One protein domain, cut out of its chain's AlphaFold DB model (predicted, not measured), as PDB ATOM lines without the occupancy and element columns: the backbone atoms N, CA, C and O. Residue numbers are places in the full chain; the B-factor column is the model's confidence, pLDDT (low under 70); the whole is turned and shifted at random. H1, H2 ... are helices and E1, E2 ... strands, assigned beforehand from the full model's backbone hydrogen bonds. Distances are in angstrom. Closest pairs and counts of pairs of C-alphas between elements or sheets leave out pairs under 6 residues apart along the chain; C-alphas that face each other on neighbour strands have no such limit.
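What this domain is: This is residues 90 to 196 of the 419 residues of an uncharacterized protein of Maribacter sp. ACAM166 (UniProt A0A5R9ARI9). A long helix, H3, runs along one face of a twisted four-stranded sheet, while H1 packs beside one end of H3 and a narrow loop, residues 124 to 129, reaches away from H3. The printed part has 107 residues, with named elements in the order E1 E2 E3 H1 E4 H2 H3 H4; the sheet, E3 E2 E1 E4, is antiparallel. The class is mixed, helices and strands, and the whole is compact, with a radius of gyration of the C-alphas of 14.0 A and spans of 43 by 31 by 25 A.

Where its parts are: E1, residues 90 to 99, begins at C-alpha 90 (127.009, 176.355, 178.434) and is 28.6 A long. E2, residues 102 to 112, measures 30.6 A; E3 is residues 117 to 121 and E4 residues 155 to 160. H3, residues 170 to 190, measures 30.0 A. H1 is residues 136 to 144, H2 residues 162 to 165, and H4, residues 192 to 196, ends at C-alpha 196 (154.048, 168.410, 161.599).

How they stand to each other: E1, E2 and E3 form a meander, each strand the antiparallel neighbour of the one before; N 95 and O 107 are 2.9 A apart, N 110 and O 119 also 2.9 A. E4 is antiparallel to E1, with N 96 and O 157 at 2.8 A. H3 makes two layers with the sheet, a helix on one face, at a height of 8.9 A; the closest C-alphas of E1 and H3, Ile 92 and Ser 176, are 6.6 A apart. H1 is not on the sheet; it touches residues 186 to 190 of H3, closest at the C-alphas of Val 143 and Met 187, 6.0 A. H2 is on the sheet, over none of its strands; H4 only grazes it with residues 193 to 196. In H1, H3 and H4 every O i to N i+4 pair is within hydrogen-bond range; H2 is too short for one.

The domain as a whole: The C-alphas farthest apart, Leu 150 and Asp 169, are 44.3 A apart. The printed part has no cut, the link E3 to H1 is long, and no printed residue is under pLDDT 70.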
ATOM      1  N   THR A  90     126.349 175.107 178.808       95.69
ATOM      2  CA  THR A  90     127.009 176.355 178.434       95.69
ATOM      3  C   THR A  90     128.147 176.041 177.465       95.69
ATOM      4  O   THR A  90     129.061 175.287 177.822       95.69
ATOM      5  N   PRO A  91     128.144 176.586 176.238       95.69
ATOM      6  CA  PRO A  91     129.224 176.352 175.295       95.69
ATOM      7  C   PRO A  91     130.477 177.125 175.736       95.69
ATOM      8  O   PRO A  91     130.443 178.332 175.943       95.69
ATOM      9  N   ILE A  92     131.603 176.424 175.864       96.88
ATOM     10  CA  ILE A  92     132.881 176.989 176.331       96.88
ATOM     11  C   ILE A  92     133.727 177.470 175.154       96.88
ATOM     12  O   ILE A  92     134.402 178.495 175.220       96.88
ATOM     13  N   GLY A  93     133.731 176.709 174.061       96.25
ATOM     14  CA  GLY A  93     134.545 177.037 172.904       96.25
ATOM     15  C   GLY A  93     134.540 175.963 171.832       96.25
ATOM     16  O   GLY A  93     133.942 174.898 171.974       96.25
ATOM     17  N   ARG A  94     135.231 176.253 170.734       96.81
ATOM     18  CA  ARG A  94     135.341 175.382 169.567       96.81
ATOM     19  C   ARG A  94     136.793 175.164 169.182       96.81
ATOM     20  O   ARG A  94     137.573 176.116 169.157       96.81
ATOM     21  N   ILE A  95     137.108 173.930 168.809       96.12
ATOM     22  CA  ILE A  95     138.372 173.539 168.194       96.12
ATOM     23  C   ILE A  95     138.061 172.987 166.804       96.12
ATOM     24  O   ILE A  95     137.297 172.037 166.660       96.12
ATOM     25  N   THR A  96     138.633 173.595 165.774       94.56
ATOM     26  CA  THR A  96     138.455 173.201 164.378       94.56
ATOM     27  C   THR A  96     139.783 172.707 163.836       94.56
ATOM     28  O   THR A  96     140.774 173.430 163.884       94.56
ATOM     29  N   VAL A  97     139.795 171.502 163.280       92.75
ATOM     30  CA  VAL A  97     140.943 170.935 162.575       92.75
ATOM     31  C   VAL A  97     140.669 170.981 161.080       92.75
ATOM     32  O   VAL A  97     139.577 170.639 160.622       92.75
ATOM     33  N   SER A  98     141.658 171.429 160.317       90.81
ATOM     34  CA  SER A  98     141.546 171.648 158.882       90.81
ATOM     35  C   SER A  98     142.789 171.198 158.127       90.81
ATOM     36  O   SER A  98     143.898 171.255 158.650       90.81
ATOM     37  N   GLU A  99     142.584 170.799 156.879       88.62
ATOM     38  CA  GLU A  99     143.619 170.466 155.908       88.62
ATOM     39  C   GLU A  99     143.444 171.396 154.706       88.62
ATOM     40  O   GLU A  99     142.366 171.445 154.112       88.62
ATOM     41  N   SER A 100     144.469 172.187 154.375       78.56
ATOM     42  CA  SER A 100     144.439 173.124 153.234       78.56
ATOM     43  C   SER A 100     143.182 174.015 153.189       78.56
ATOM     44  O   SER A 100     142.636 174.301 152.127       78.56
ATOM     45  N   GLY A 101     142.685 174.430 154.361       78.56
ATOM     46  CA  GLY A 101     141.477 175.253 154.512       78.56
ATOM     47  C   GLY A 101     140.151 174.483 154.581       78.56
ATOM     48  O   GLY A 101     139.141 175.060 154.985       78.56
ATOM     49  N   THR A 102     140.137 173.183 154.282       86.38
ATOM     50  CA  THR A 102     138.945 172.332 154.399       86.38
ATOM     51  C   THR A 102     138.818 171.800 155.822       86.38
ATOM     52  O   THR A 102     139.787 171.310 156.393       86.38
ATOM     53  N   THR A 103     137.631 171.898 156.428       90.25
ATOM     54  CA  THR A 103     137.411 171.393 157.795       90.25
ATOM     55  C   THR A 103     137.355 169.869 157.797       90.25
ATOM     56  O   THR A 103     136.460 169.290 157.190       90.25
ATOM     57  N   VAL A 104     138.280 169.240 158.519       91.62
ATOM     58  CA  VAL A 104     138.314 167.787 158.751       91.62
ATOM     59  C   VAL A 104     137.453 167.436 159.961       91.62
ATOM     60  O   VAL A 104     136.686 166.479 159.936       91.62
ATOM     61  N   MET A 105     137.550 168.235 161.024       93.62
ATOM     62  CA  MET A 105     136.805 168.012 162.258       93.62
ATOM     63  C   MET A 105     136.504 169.332 162.963       93.62
ATOM     64  O   MET A 105     137.291 170.275 162.917       93.62
ATOM     65  N   SER A 106     135.364 169.397 163.647       94.69
ATOM     66  CA  SER A 106     135.001 170.515 164.513       94.69
ATOM     67  C   SER A 106     134.463 169.971 165.825       94.69
ATOM     68  O   SER A 106     133.406 169.347 165.844       94.69
ATOM     69  N   LEU A 107     135.158 170.262 166.919       96.25
ATOM     70  CA  LEU A 107     134.749 169.912 168.271       96.25
ATOM     71  C   LEU A 107     134.202 171.141 168.979       96.25
ATOM     72  O   LEU A 107     134.853 172.184 169.036       96.25
ATOM     73  N   LEU A 108     133.003 171.011 169.525       96.88
ATOM     74  CA  LEU A 108     132.407 171.977 170.431       96.88
ATOM     75  C   LEU A 108     132.571 171.458 171.861       96.88
ATOM     76  O   LEU A 108     132.214 170.317 172.142       96.88
ATOM     77  N   LEU A 109     133.112 172.287 172.746       97.56
ATOM     78  CA  LEU A 109     133.294 171.991 174.163       97.56
ATOM     79  C   LEU A 109     132.253 172.761 174.973       97.56
ATOM     80  O   LEU A 109     131.949 173.911 174.655       97.56
ATOM     81  N   GLY A 110     131.713 172.128 176.009       97.00
ATOM     82  CA  GLY A 110     130.646 172.680 176.835       97.00
ATOM     83  C   GLY A 110     130.766 172.261 178.297       97.00
ATOM     84  O   GLY A 110     131.441 171.281 178.613       97.00
ATOM     85  N   TYR A 111     130.110 173.004 179.181       97.06
ATOM     86  CA  TYR A 111     130.032 172.728 180.613       97.06
ATOM     87  C   TYR A 111     128.573 172.731 181.061       97.06
ATOM     88  O   TYR A 111     127.808 173.616 180.689       97.06
ATOM     89  N   CYS A 112     128.189 171.743 181.863       95.31
ATOM     90  CA  CYS A 112     126.877 171.682 182.493       95.31
ATOM     91  C   CYS A 112     127.022 171.967 183.988       95.31
ATOM     92  O   CYS A 112     127.632 171.176 184.711       95.31
ATOM     93  N   GLU A 113     126.440 173.074 184.449       91.69
ATOM     94  CA  GLU A 113     126.536 173.511 185.843       91.69
ATOM     95  C   GLU A 113     125.791 172.569 186.795       91.69
ATOM     96  O   GLU A 113     126.354 172.144 187.801       91.69
ATOM     97  N   SER A 114     124.568 172.157 186.440       91.56
ATOM     98  CA  SER A 114     123.745 171.273 187.279       91.56
ATOM     99  C   SER A 114     124.378 169.905 187.522       91.56
ATOM    100  O   SER A 114     124.121 169.271 188.541       91.56
ATOM    101  N   GLU A 115     125.199 169.437 186.581       92.38
ATOM    102  CA  GLU A 115     125.906 168.162 186.689       92.38
ATOM    103  C   GLU A 115     127.372 168.324 187.113       92.38
ATOM    104  O   GLU A 115     128.023 167.318 187.403       92.38
ATOM    105  N   ASN A 116     127.894 169.559 187.134       92.12
ATOM    106  CA  ASN A 116     129.312 169.884 187.306       92.12
ATOM    107  C   ASN A 116     130.208 169.012 186.401       92.12
ATOM    108  O   ASN A 116     131.158 168.367 186.853       92.12
ATOM    109  N   ARG A 117     129.855 168.932 185.110       95.06
ATOM    110  CA  ARG A 117     130.503 168.048 184.125       95.06
ATOM    111  C   ARG A 117     130.832 168.767 182.829       95.06
ATOM    112  O   ARG A 117     130.060 169.585 182.335       95.06
ATOM    113  N   ASN A 118     131.960 168.372 182.245       96.56
ATOM    114  CA  ASN A 118     132.377 168.804 180.921       96.56
ATOM    115  C   ASN A 118     131.785 167.900 179.837       96.56
ATOM    116  O   ASN A 118     131.599 166.693 180.019       96.56
ATOM    117  N   TYR A 119     131.526 168.503 178.689       96.94
ATOM    118  CA  TYR A 119     130.880 167.896 177.543       96.94
ATOM    119  C   TYR A 119     131.634 168.237 176.261       96.94
ATOM    120  O   TYR A 119     132.256 169.294 176.139       96.94
ATOM    121  N   LEU A 120     131.547 167.337 175.285       96.88
ATOM    122  CA  LEU A 120     132.027 167.557 173.928       96.88
ATOM    123  C   LEU A 120     130.962 167.162 172.910       96.88
ATOM    124  O   LEU A 120     130.138 166.278 173.155       96.88
ATOM    125  N   SER A 121     131.006 167.798 171.748       95.81
ATOM    126  CA  SER A 121     130.192 167.453 170.589       95.81
ATOM    127  C   SER A 121     131.052 167.525 169.331       95.81
ATOM    128  O   SER A 121     131.615 168.571 169.016       95.81
ATOM    129  N   ASP A 122     131.128 166.416 168.605       92.88
ATOM    130  CA  ASP A 122     131.833 166.264 167.325       92.88
ATOM    131  C   ASP A 122     130.877 166.270 166.118       92.88
ATOM    132  O   ASP A 122     131.289 166.477 164.978       92.88
ATOM    133  N   ASN A 123     129.581 166.071 166.364       91.25
ATOM    134  CA  ASN A 123     128.534 166.043 165.353       91.25
ATOM    135  C   ASN A 123     127.299 166.861 165.769       91.25
ATOM    136  O   ASN A 123     127.175 167.340 166.896       91.25
ATOM    137  N   LYS A 124     126.380 167.061 164.821       90.12
ATOM    138  CA  LYS A 124     125.130 167.799 165.032       90.12
ATOM    139  C   LYS A 124     123.970 167.131 164.302       90.12
ATOM    140  O   LYS A 124     124.149 166.602 163.207       90.12
ATOM    141  N   VAL A 125     122.773 167.207 164.876       84.81
ATOM    142  CA  VAL A 125     121.523 166.711 164.282       84.81
ATOM    143  C   VAL A 125     120.540 167.872 164.204       84.81
ATOM    144  O   VAL A 125     120.219 168.486 165.214       84.81
ATOM    145  N   ASN A 126     120.056 168.199 163.000       79.94
ATOM    146  CA  ASN A 126     119.184 169.363 162.762       79.94
ATOM    147  C   ASN A 126     119.759 170.681 163.323       79.94
ATOM    148  O   ASN A 126     119.037 171.465 163.929       79.94
ATOM    149  N   ASN A 127     121.067 170.899 163.144       81.81
ATOM    150  CA  ASN A 127     121.830 172.026 163.700       81.81
ATOM    151  C   ASN A 127     121.941 172.095 165.235       81.81
ATOM    152  O   ASN A 127     122.556 173.035 165.727       81.81
ATOM    153  N   CYS A 128     121.454 171.096 165.975       86.69
ATOM    154  CA  CYS A 128     121.669 170.966 167.415       86.69
ATOM    155  C   CYS A 128     122.892 170.062 167.691       86.69
ATOM    156  O   CYS A 128     122.966 168.974 167.101       86.69
ATOM    157  N   PRO A 129     123.866 170.486 168.515       93.12
ATOM    158  CA  PRO A 129     124.997 169.652 168.921       93.12
ATOM    159  C   PRO A 129     124.545 168.377 169.646       93.12
ATOM    160  O   PRO A 129     123.599 168.391 170.433       93.12
ATOM    161  N   VAL A 130     125.224 167.254 169.402       93.75
ATOM    162  CA  VAL A 130     124.970 166.011 170.145       93.75
ATOM    163  C   VAL A 130     126.022 165.854 171.234       93.75
ATOM    164  O   VAL A 130     127.106 165.310 171.032       93.75
ATOM    165  N   TRP A 131     125.662 166.310 172.426       94.88
ATOM    166  CA  TRP A 131     126.556 166.335 173.574       94.88
ATOM    167  C   TRP A 131     126.827 164.955 174.172       94.88
ATOM    168  O   TRP A 131     125.907 164.231 174.577       94.88
ATOM    169  N   ARG A 132     128.110 164.638 174.335       94.56
ATOM    170  CA  ARG A 132     128.626 163.470 175.058       94.56
ATOM    171  C   ARG A 132     129.490 163.943 176.215       94.56
ATOM    172  O   ARG A 132     130.163 164.964 176.099       94.56
ATOM    173  N   THR A 133     129.439 163.232 177.335       95.06
ATOM    174  CA  THR A 133     130.291 163.547 178.484       95.06
ATOM    175  C   THR A 133     131.749 163.485 178.048       95.06
ATOM    176  O   THR A 133     132.140 162.563 177.329       95.06
ATOM    177  N   PHE A 134     132.523 164.491 178.436       94.75
ATOM    178  CA  PHE A 134     133.942 164.530 178.138       94.75
ATOM    179  C   PHE A 134     134.667 163.474 178.977       94.75
ATOM    180  O   PHE A 134     134.517 163.433 180.197       94.75
ATOM    181  N   ASP A 135     135.441 162.633 178.301       93.88
ATOM    182  CA  ASP A 135     136.282 161.593 178.885       93.88
ATOM    183  C   ASP A 135     137.649 161.653 178.200       93.88
ATOM    184  O   ASP A 135     137.717 161.631 176.968       93.88
ATOM    185  N   ASP A 136     138.724 161.738 178.986       91.88
ATOM    186  CA  ASP A 136     140.082 161.932 178.467       91.88
ATOM    187  C   ASP A 136     140.511 160.795 177.529       91.88
ATOM    188  O   ASP A 136     141.093 161.047 176.473       91.88
ATOM    189  N   SER A 137     140.172 159.543 177.859       92.62
ATOM    190  CA  SER A 137     140.553 158.381 177.048       92.62
ATOM    191  C   SER A 137     139.820 158.361 175.708       92.62
ATOM    192  O   SER A 137     140.415 158.081 174.664       92.62
ATOM    193  N   GLN A 138     138.520 158.666 175.711       92.62
ATOM    194  CA  GLN A 138     137.736 158.763 174.479       92.62
ATOM    195  C   GLN A 138     138.162 159.963 173.634       92.62
ATOM    196  O   GLN A 138     138.243 159.845 172.411       92.62
ATOM    197  N   TYR A 139     138.474 161.093 174.267       94.75
ATOM    198  CA  TYR A 139     138.986 162.275 173.583       94.75
ATOM    199  C   TYR A 139     140.329 161.990 172.906       94.75
ATOM    200  O   TYR A 139     140.493 162.280 171.724       94.75
ATOM    201  N   GLU A 140     141.263 161.347 173.607       94.00
ATOM    202  CA  GLU A 140     142.553 160.945 173.048       94.00
ATOM    203  C   GLU A 140     142.382 160.013 171.841       94.00
ATOM    204  O   GLU A 140     143.003 160.224 170.795       94.00
ATOM    205  N   LYS A 141     141.516 158.997 171.956       93.19
ATOM    206  CA  LYS A 141     141.200 158.098 170.837       93.19
ATOM    207  C   LYS A 141     140.654 158.882 169.654       93.19
ATOM    208  O   LYS A 141     141.151 158.704 168.547       93.19
ATOM    209  N   LEU A 142     139.681 159.759 169.880       93.94
ATOM    210  CA  LEU A 142     139.092 160.594 168.837       93.94
ATOM    211  C   LEU A 142     140.162 161.443 168.139       93.94
ATOM    212  O   LEU A 142     140.240 161.427 166.914       93.94
ATOM    213  N   VAL A 143     141.031 162.111 168.902       93.69
ATOM    214  CA  VAL A 143     142.116 162.958 168.384       93.69
ATOM    215  C   VAL A 143     143.124 162.161 167.552       93.69
ATOM    216  O   VAL A 143     143.552 162.623 166.492       93.69
ATOM    217  N   LYS A 144     143.498 160.958 167.999       92.25
ATOM    218  CA  LYS A 144     144.423 160.075 167.270       92.25
ATOM    219  C   LYS A 144     143.864 159.603 165.927       92.25
ATOM    220  O   LYS A 144     144.647 159.337 165.022       92.25
ATOM    221  N   HIS A 145     142.539 159.528 165.796       92.19
ATOM    222  CA  HIS A 145     141.864 159.117 164.563       92.19
ATOM    223  C   HIS A 145     141.627 160.268 163.574       92.19
ATOM    224  O   HIS A 145     141.013 160.059 162.528       92.19
ATOM    225  N   ILE A 146     142.104 161.481 163.870       92.06
ATOM    226  CA  ILE A 146     142.051 162.593 162.922       92.06
ATOM    227  C   ILE A 146     143.233 162.456 161.960       92.06
ATOM    228  O   ILE A 146     144.376 162.755 162.320       92.06
ATOM    229  N   TYR A 147     142.936 162.014 160.741       90.56
ATOM    230  CA  TYR A 147     143.909 161.842 159.671       90.56
ATOM    231  C   TYR A 147     143.682 162.869 158.555       90.56
ATOM    232  O   TYR A 147     142.530 163.125 158.191       90.56
ATOM    233  N   PRO A 148     144.757 163.456 158.005       89.56
ATOM    234  CA  PRO A 148     144.676 164.192 156.750       89.56
ATOM    235  C   PRO A 148     144.353 163.245 155.585       89.56
ATOM    236  O   PRO A 148     144.626 162.044 155.648       89.56
ATOM    237  N   SER A 149     143.754 163.784 154.526       87.31
ATOM    238  CA  SER A 149     143.390 163.025 153.324       87.31
ATOM    239  C   SER A 149     144.462 163.085 152.234       87.31
ATOM    240  O   SER A 149     144.542 162.164 151.425       87.31
ATOM    241  N   LEU A 150     145.251 164.164 152.173       82.44
ATOM    242  CA  LEU A 150     146.152 164.454 151.049       82.44
ATOM    243  C   LEU A 150     147.574 164.858 151.467       82.44
ATOM    244  O   LEU A 150     148.498 164.732 150.669       82.44
ATOM    245  N   SER A 151     147.756 165.373 152.679       81.31
ATOM    246  CA  SER A 151     149.018 165.919 153.188       81.31
ATOM    247  C   SER A 151     149.446 165.241 154.489       81.31
ATOM    248  O   SER A 151     148.676 164.505 155.087       81.31
ATOM    249  N   ASP A 152     150.659 165.517 154.971       83.62
ATOM    250  CA  ASP A 152     151.130 165.035 156.282       83.62
ATOM    251  C   ASP A 152     150.883 166.035 157.425       83.62
ATOM    252  O   ASP A 152     151.373 165.847 158.545       83.62
ATOM    253  N   ASN A 153     150.112 167.094 157.153       86.44
ATOM    254  CA  ASN A 153     149.962 168.243 158.036       86.44
ATOM    255  C   ASN A 153     148.489 168.564 158.288       86.44
ATOM    256  O   ASN A 153     147.679 168.656 157.367       86.44
ATOM    257  N   LEU A 154     148.155 168.819 159.550       89.12
ATOM    258  CA  LEU A 154     146.858 169.347 159.952       89.12
ATOM    259  C   LEU A 154     147.034 170.701 160.636       89.12
ATOM    260  O   LEU A 154     148.019 170.947 161.331       89.12
ATOM    261  N   PHE A 155     146.031 171.563 160.490       88.38
ATOM    262  CA  PHE A 155     145.992 172.879 161.116       88.38
ATOM    263  C   PHE A 155     144.832 172.967 162.095       88.38
ATOM    264  O   PHE A 155     143.679 172.745 161.719       88.38
ATOM    265  N   MET A 156     145.126 173.334 163.340       90.62
ATOM    266  CA  MET A 156     144.121 173.569 164.371       90.62
ATOM    267  C   MET A 156     143.850 175.069 164.498       90.62
ATOM    268  O   MET A 156     144.761 175.887 164.556       90.62
ATOM    269  N   LYS A 157     142.576 175.438 164.579       90.38
ATOM    270  CA  LYS A 157     142.111 176.767 164.983       90.38
ATOM    271  C   LYS A 157     141.209 176.601 166.186       90.38
ATOM    272  O   LYS A 157     140.451 175.637 166.262       90.38
ATOM    273  N   HIS A 158     141.246 177.551 167.105       92.81
ATOM    274  CA  HIS A 158     140.393 177.497 168.278       92.81
ATOM    275  C   HIS A 158     139.761 178.849 168.580       92.81
ATOM    276  O   HIS A 158     140.296 179.904 168.242       92.81
ATOM    277  N   ARG A 159     138.594 178.805 169.217       93.69
ATOM    278  CA  ARG A 159     137.873 179.979 169.697       93.69
ATOM    279  C   ARG A 159     137.257 179.663 171.047       93.69
ATOM    280  O   ARG A 159     136.470 178.730 171.149       93.69
ATOM    281  N   TYR A 160     137.599 180.462 172.044       95.25
ATOM    282  CA  TYR A 160     136.949 180.444 173.345       95.25
ATOM    283  C   TYR A 160     135.749 181.399 173.333       95.25
ATOM    284  O   TYR A 160     135.748 182.396 172.604       95.25
ATOM    285  N   PHE A 161     134.692 181.055 174.059       95.44
ATOM    286  CA  PHE A 161     133.437 181.797 174.081       95.44
ATOM    287  C   PHE A 161     133.296 182.580 175.384       95.44
ATOM    288  O   PHE A 161     132.432 182.295 176.207       95.44
ATOM    289  N   ASP A 162     134.129 183.611 175.548       90.88
ATOM    290  CA  ASP A 162     134.158 184.441 176.763       90.88
ATOM    291  C   ASP A 162     132.773 184.957 177.166       90.88
ATOM    292  O   ASP A 162     132.421 184.948 178.341       90.88
ATOM    293  N   LYS A 163     131.959 185.371 176.186       92.75
ATOM    294  CA  LYS A 163     130.609 185.893 176.436       92.75
ATOM    295  C   LYS A 163     129.682 184.839 177.032       92.75
ATOM    296  O   LYS A 163     128.996 185.133 178.001       92.75
ATOM    297  N   ASP A 164     129.687 183.631 176.483       91.88
ATOM    298  CA  ASP A 164     128.815 182.550 176.948       91.88
ATOM    299  C   ASP A 164     129.264 182.047 178.327       91.88
ATOM    300  O   ASP A 164     128.443 181.793 179.204       91.88
ATOM    301  N   VAL A 165     130.579 181.990 178.560       93.31
ATOM    302  CA  VAL A 165     131.153 181.577 179.847       93.31
ATOM    303  C   VAL A 165     131.002 182.653 180.930       93.31
ATOM    304  O   VAL A 165     130.921 182.313 182.107       93.31
ATOM    305  N   SER A 166     130.902 183.938 180.567       92.12
ATOM    306  CA  SER A 166     130.800 185.048 181.532       92.12
ATOM    307  C   SER A 166     129.575 184.989 182.453       92.12
ATOM    308  O   SER A 166     129.585 185.610 183.513       92.12
ATOM    309  N   TYR A 167     128.542 184.227 182.074       90.19
ATOM    310  CA  TYR A 167     127.348 183.998 182.890       90.19
ATOM    311  C   TYR A 167     127.568 183.004 184.041       90.19
ATOM    312  O   TYR A 167     126.744 182.951 184.950       90.19
ATOM    313  N   LEU A 168     128.652 182.222 184.012       91.94
ATOM    314  CA  LEU A 168     129.023 181.313 185.098       91.94
ATOM    315  C   LEU A 168     129.682 182.083 186.248       91.94
ATOM    316  O   LEU A 168     130.210 183.179 186.065       91.94
ATOM    317  N   ASP A 169     129.728 181.493 187.436       93.25
ATOM    318  CA  ASP A 169     130.515 182.012 188.553       93.25
ATOM    319  C   ASP A 169     132.029 181.934 188.276       93.25
ATOM    320  O   ASP A 169     132.510 181.093 187.514       93.25
ATOM    321  N   ILE A 170     132.810 182.791 188.942       93.56
ATOM    322  CA  ILE A 170     134.260 182.942 188.709       93.56
ATOM    323  C   ILE A 170     135.012 181.606 188.838       93.56
ATOM    324  O   ILE A 170     135.957 181.348 188.086       93.56
ATOM    325  N   ALA A 171     134.605 180.728 189.764       94.06
ATOM    326  CA  ALA A 171     135.266 179.439 189.932       94.06
ATOM    327  C   ALA A 171     135.033 178.534 188.714       94.06
ATOM    328  O   ALA A 171     135.985 177.934 188.206       94.06
ATOM    329  N   ASN A 172     133.804 178.470 188.197       93.69
ATOM    330  CA  ASN A 172     133.500 177.685 187.002       93.69
ATOM    331  C   ASN A 172     134.018 178.330 185.709       93.69
ATOM    332  O   ASN A 172     134.404 177.597 184.795       93.69
ATOM    333  N   GLN A 173     134.141 179.659 185.639       94.12
ATOM    334  CA  GLN A 173     134.855 180.337 184.548       94.12
ATOM    335  C   GLN A 173     136.321 179.882 184.485       94.12
ATOM    336  O   GLN A 173     136.796 179.443 183.435       94.12
ATOM    337  N   ASN A 174     137.023 179.898 185.624       93.69
ATOM    338  CA  ASN A 174     138.416 179.454 185.709       93.69
ATOM    339  C   ASN A 174     138.574 177.968 185.360       93.69
ATOM    340  O   ASN A 174     139.481 177.607 184.607       93.69
ATOM    341  N   LYS A 175     137.672 177.103 185.846       94.00
ATOM    342  CA  LYS A 175     137.653 175.679 185.468       94.00
ATOM    343  C   LYS A 175     137.422 175.490 183.970       94.00
ATOM    344  O   LYS A 175     138.117 174.686 183.356       94.00
ATOM    345  N   SER A 176     136.487 176.231 183.378       95.38
ATOM    346  CA  SER A 176     136.168 176.151 181.946       95.38
ATOM    347  C   SER A 176     137.356 176.571 181.083       95.38
ATOM    348  O   SER A 176     137.681 175.899 180.104       95.38
ATOM    349  N   LEU A 177     138.062 177.631 181.484       94.69
ATOM    350  CA  LEU A 177     139.291 178.079 180.833       94.69
ATOM    351  C   LEU A 177     140.411 177.031 180.933       94.69
ATOM    352  O   LEU A 177     141.066 176.722 179.935       94.69
ATOM    353  N   GLN A 178     140.629 176.464 182.125       94.81
ATOM    354  CA  GLN A 178     141.616 175.399 182.332       94.81
ATOM    355  C   GLN A 178     141.292 174.164 181.492       94.81
ATOM    356  O   GLN A 178     142.174 173.637 180.817       94.81
ATOM    357  N   PHE A 179     140.025 173.748 181.484       96.06
ATOM    358  CA  PHE A 179     139.533 172.638 180.677       96.06
ATOM    359  C   PHE A 179     139.759 172.879 179.179       96.06
ATOM    360  O   PHE A 179     140.319 172.022 178.497       96.06
ATOM    361  N   PHE A 180     139.406 174.062 178.671       96.88
ATOM    362  CA  PHE A 180     139.613 174.407 177.265       96.88
ATOM    363  C   PHE A 180     141.099 174.381 176.880       96.88
ATOM    364  O   PHE A 180     141.478 173.750 175.893       96.88
ATOM    365  N   ASN A 181     141.964 174.999 177.690       94.62
ATOM    366  CA  ASN A 181     143.412 174.995 177.464       94.62
ATOM    367  C   ASN A 181     144.009 173.579 177.532       94.62
ATOM    368  O   ASN A 181     144.891 173.242 176.738       94.62
ATOM    369  N   ALA A 182     143.533 172.736 178.452       94.31
ATOM    370  CA  ALA A 182     143.948 171.339 178.544       94.31
ATOM    371  C   ALA A 182     143.541 170.551 177.290       94.31
ATOM    372  O   ALA A 182     144.371 169.837 176.728       94.31
ATOM    373  N   ALA A 183     142.318 170.749 176.790       95.38
ATOM    374  CA  ALA A 183     141.839 170.112 175.568       95.38
ATOM    375  C   ALA A 183     142.669 170.509 174.331       95.38
ATOM    376  O   ALA A 183     142.959 169.646 173.498       95.38
ATOM    377  N   LEU A 184     143.103 171.775 174.227       94.31
ATOM    378  CA  LEU A 184     144.012 172.240 173.166       94.31
ATOM    379  C   LEU A 184     145.373 171.544 173.232       94.31
ATOM    380  O   LEU A 184     145.845 170.997 172.233       94.31
ATOM    381  N   LYS A 185     145.993 171.540 174.418       93.12
ATOM    382  CA  LYS A 185     147.293 170.894 174.640       93.12
ATOM    383  C   LYS A 185     147.225 169.403 174.327       93.12
ATOM    384  O   LYS A 185     148.089 168.906 173.611       93.12
ATOM    385  N   ALA A 186     146.180 168.726 174.800       93.00
ATOM    386  CA  ALA A 186     145.949 167.313 174.539       93.00
ATOM    387  C   ALA A 186     145.706 167.037 173.048       93.00
ATOM    388  O   ALA A 186     146.252 166.075 172.515       93.00
ATOM    389  N   MET A 187     144.936 167.872 172.343       93.94
ATOM    390  CA  MET A 187     144.727 167.682 170.905       93.94
ATOM    391  C   MET A 187     146.056 167.727 170.142       93.94
ATOM    392  O   MET A 187     146.350 166.850 169.331       93.94
ATOM    393  N   TYR A 188     146.878 168.727 170.450       91.81
ATOM    394  CA  TYR A 188     148.185 168.901 169.837       91.81
ATOM    395  C   TYR A 188     149.183 167.788 170.213       91.81
ATOM    396  O   TYR A 188     149.899 167.276 169.352       91.81
ATOM    397  N   SER A 189     149.240 167.368 171.482       90.19
ATOM    398  CA  SER A 189     150.206 166.357 171.936       90.19
ATOM    399  C   SER A 189     149.908 164.957 171.400       90.19
ATOM    400  O   SER A 189     150.838 164.196 171.143       90.19
ATOM    401  N   HIS A 190     148.632 164.612 171.213       92.56
ATOM    402  CA  HIS A 190     148.222 163.266 170.806       92.56
ATOM    403  C   HIS A 190     148.075 163.082 169.288       92.56
ATOM    404  O   HIS A 190     147.869 161.954 168.842       92.56
ATOM    405  N   ASN A 191     148.201 164.144 168.482       92.88
ATOM    406  CA  ASN A 191     148.109 164.057 167.024       92.88
ATOM    407  C   ASN A 191     149.411 164.511 166.342       92.88
ATOM    408  O   ASN A 191     149.747 165.694 166.322       92.88
ATOM    409  N   LYS A 192     150.125 163.563 165.724       90.38
ATOM    410  CA  LYS A 192     151.397 163.826 165.028       90.38
ATOM    411  C   LYS A 192     151.262 164.778 163.829       90.38
ATOM    412  O   LYS A 192     152.169 165.557 163.574       90.38
ATOM    413  N   PHE A 193     150.136 164.761 163.116       91.69
ATOM    414  CA  PHE A 193     149.942 165.596 161.925       91.69
ATOM    415  C   PHE A 193     149.755 167.073 162.297       91.69
ATOM    416  O   PHE A 193     150.177 167.958 161.557       91.69
ATOM    417  N   LEU A 194     149.182 167.354 163.475       88.81
ATOM    418  CA  LEU A 194     149.146 168.708 164.041       88.81
ATOM    419  C   LEU A 194     150.540 169.211 164.441       88.81
ATOM    420  O   LEU A 194     150.809 170.406 164.340       88.81
ATOM    421  N   GLN A 195     151.424 168.315 164.888       86.56
ATOM    422  CA  GLN A 195     152.811 168.655 165.224       86.56
ATOM    423  C   GLN A 195     153.632 168.952 163.966       86.56
ATOM    424  O   GLN A 195     154.396 169.915 163.948       86.56
ATOM    425  N   ASN A 196     153.418 168.180 162.900       83.94
ATOM    426  CA  ASN A 196     154.048 168.410 161.599       83.94
ATOM    427  C   ASN A 196     153.581 169.718 160.937       83.94
ATOM    428  O   ASN A 196     154.344 170.352 160.214       83.94
TER     429      ASN A 196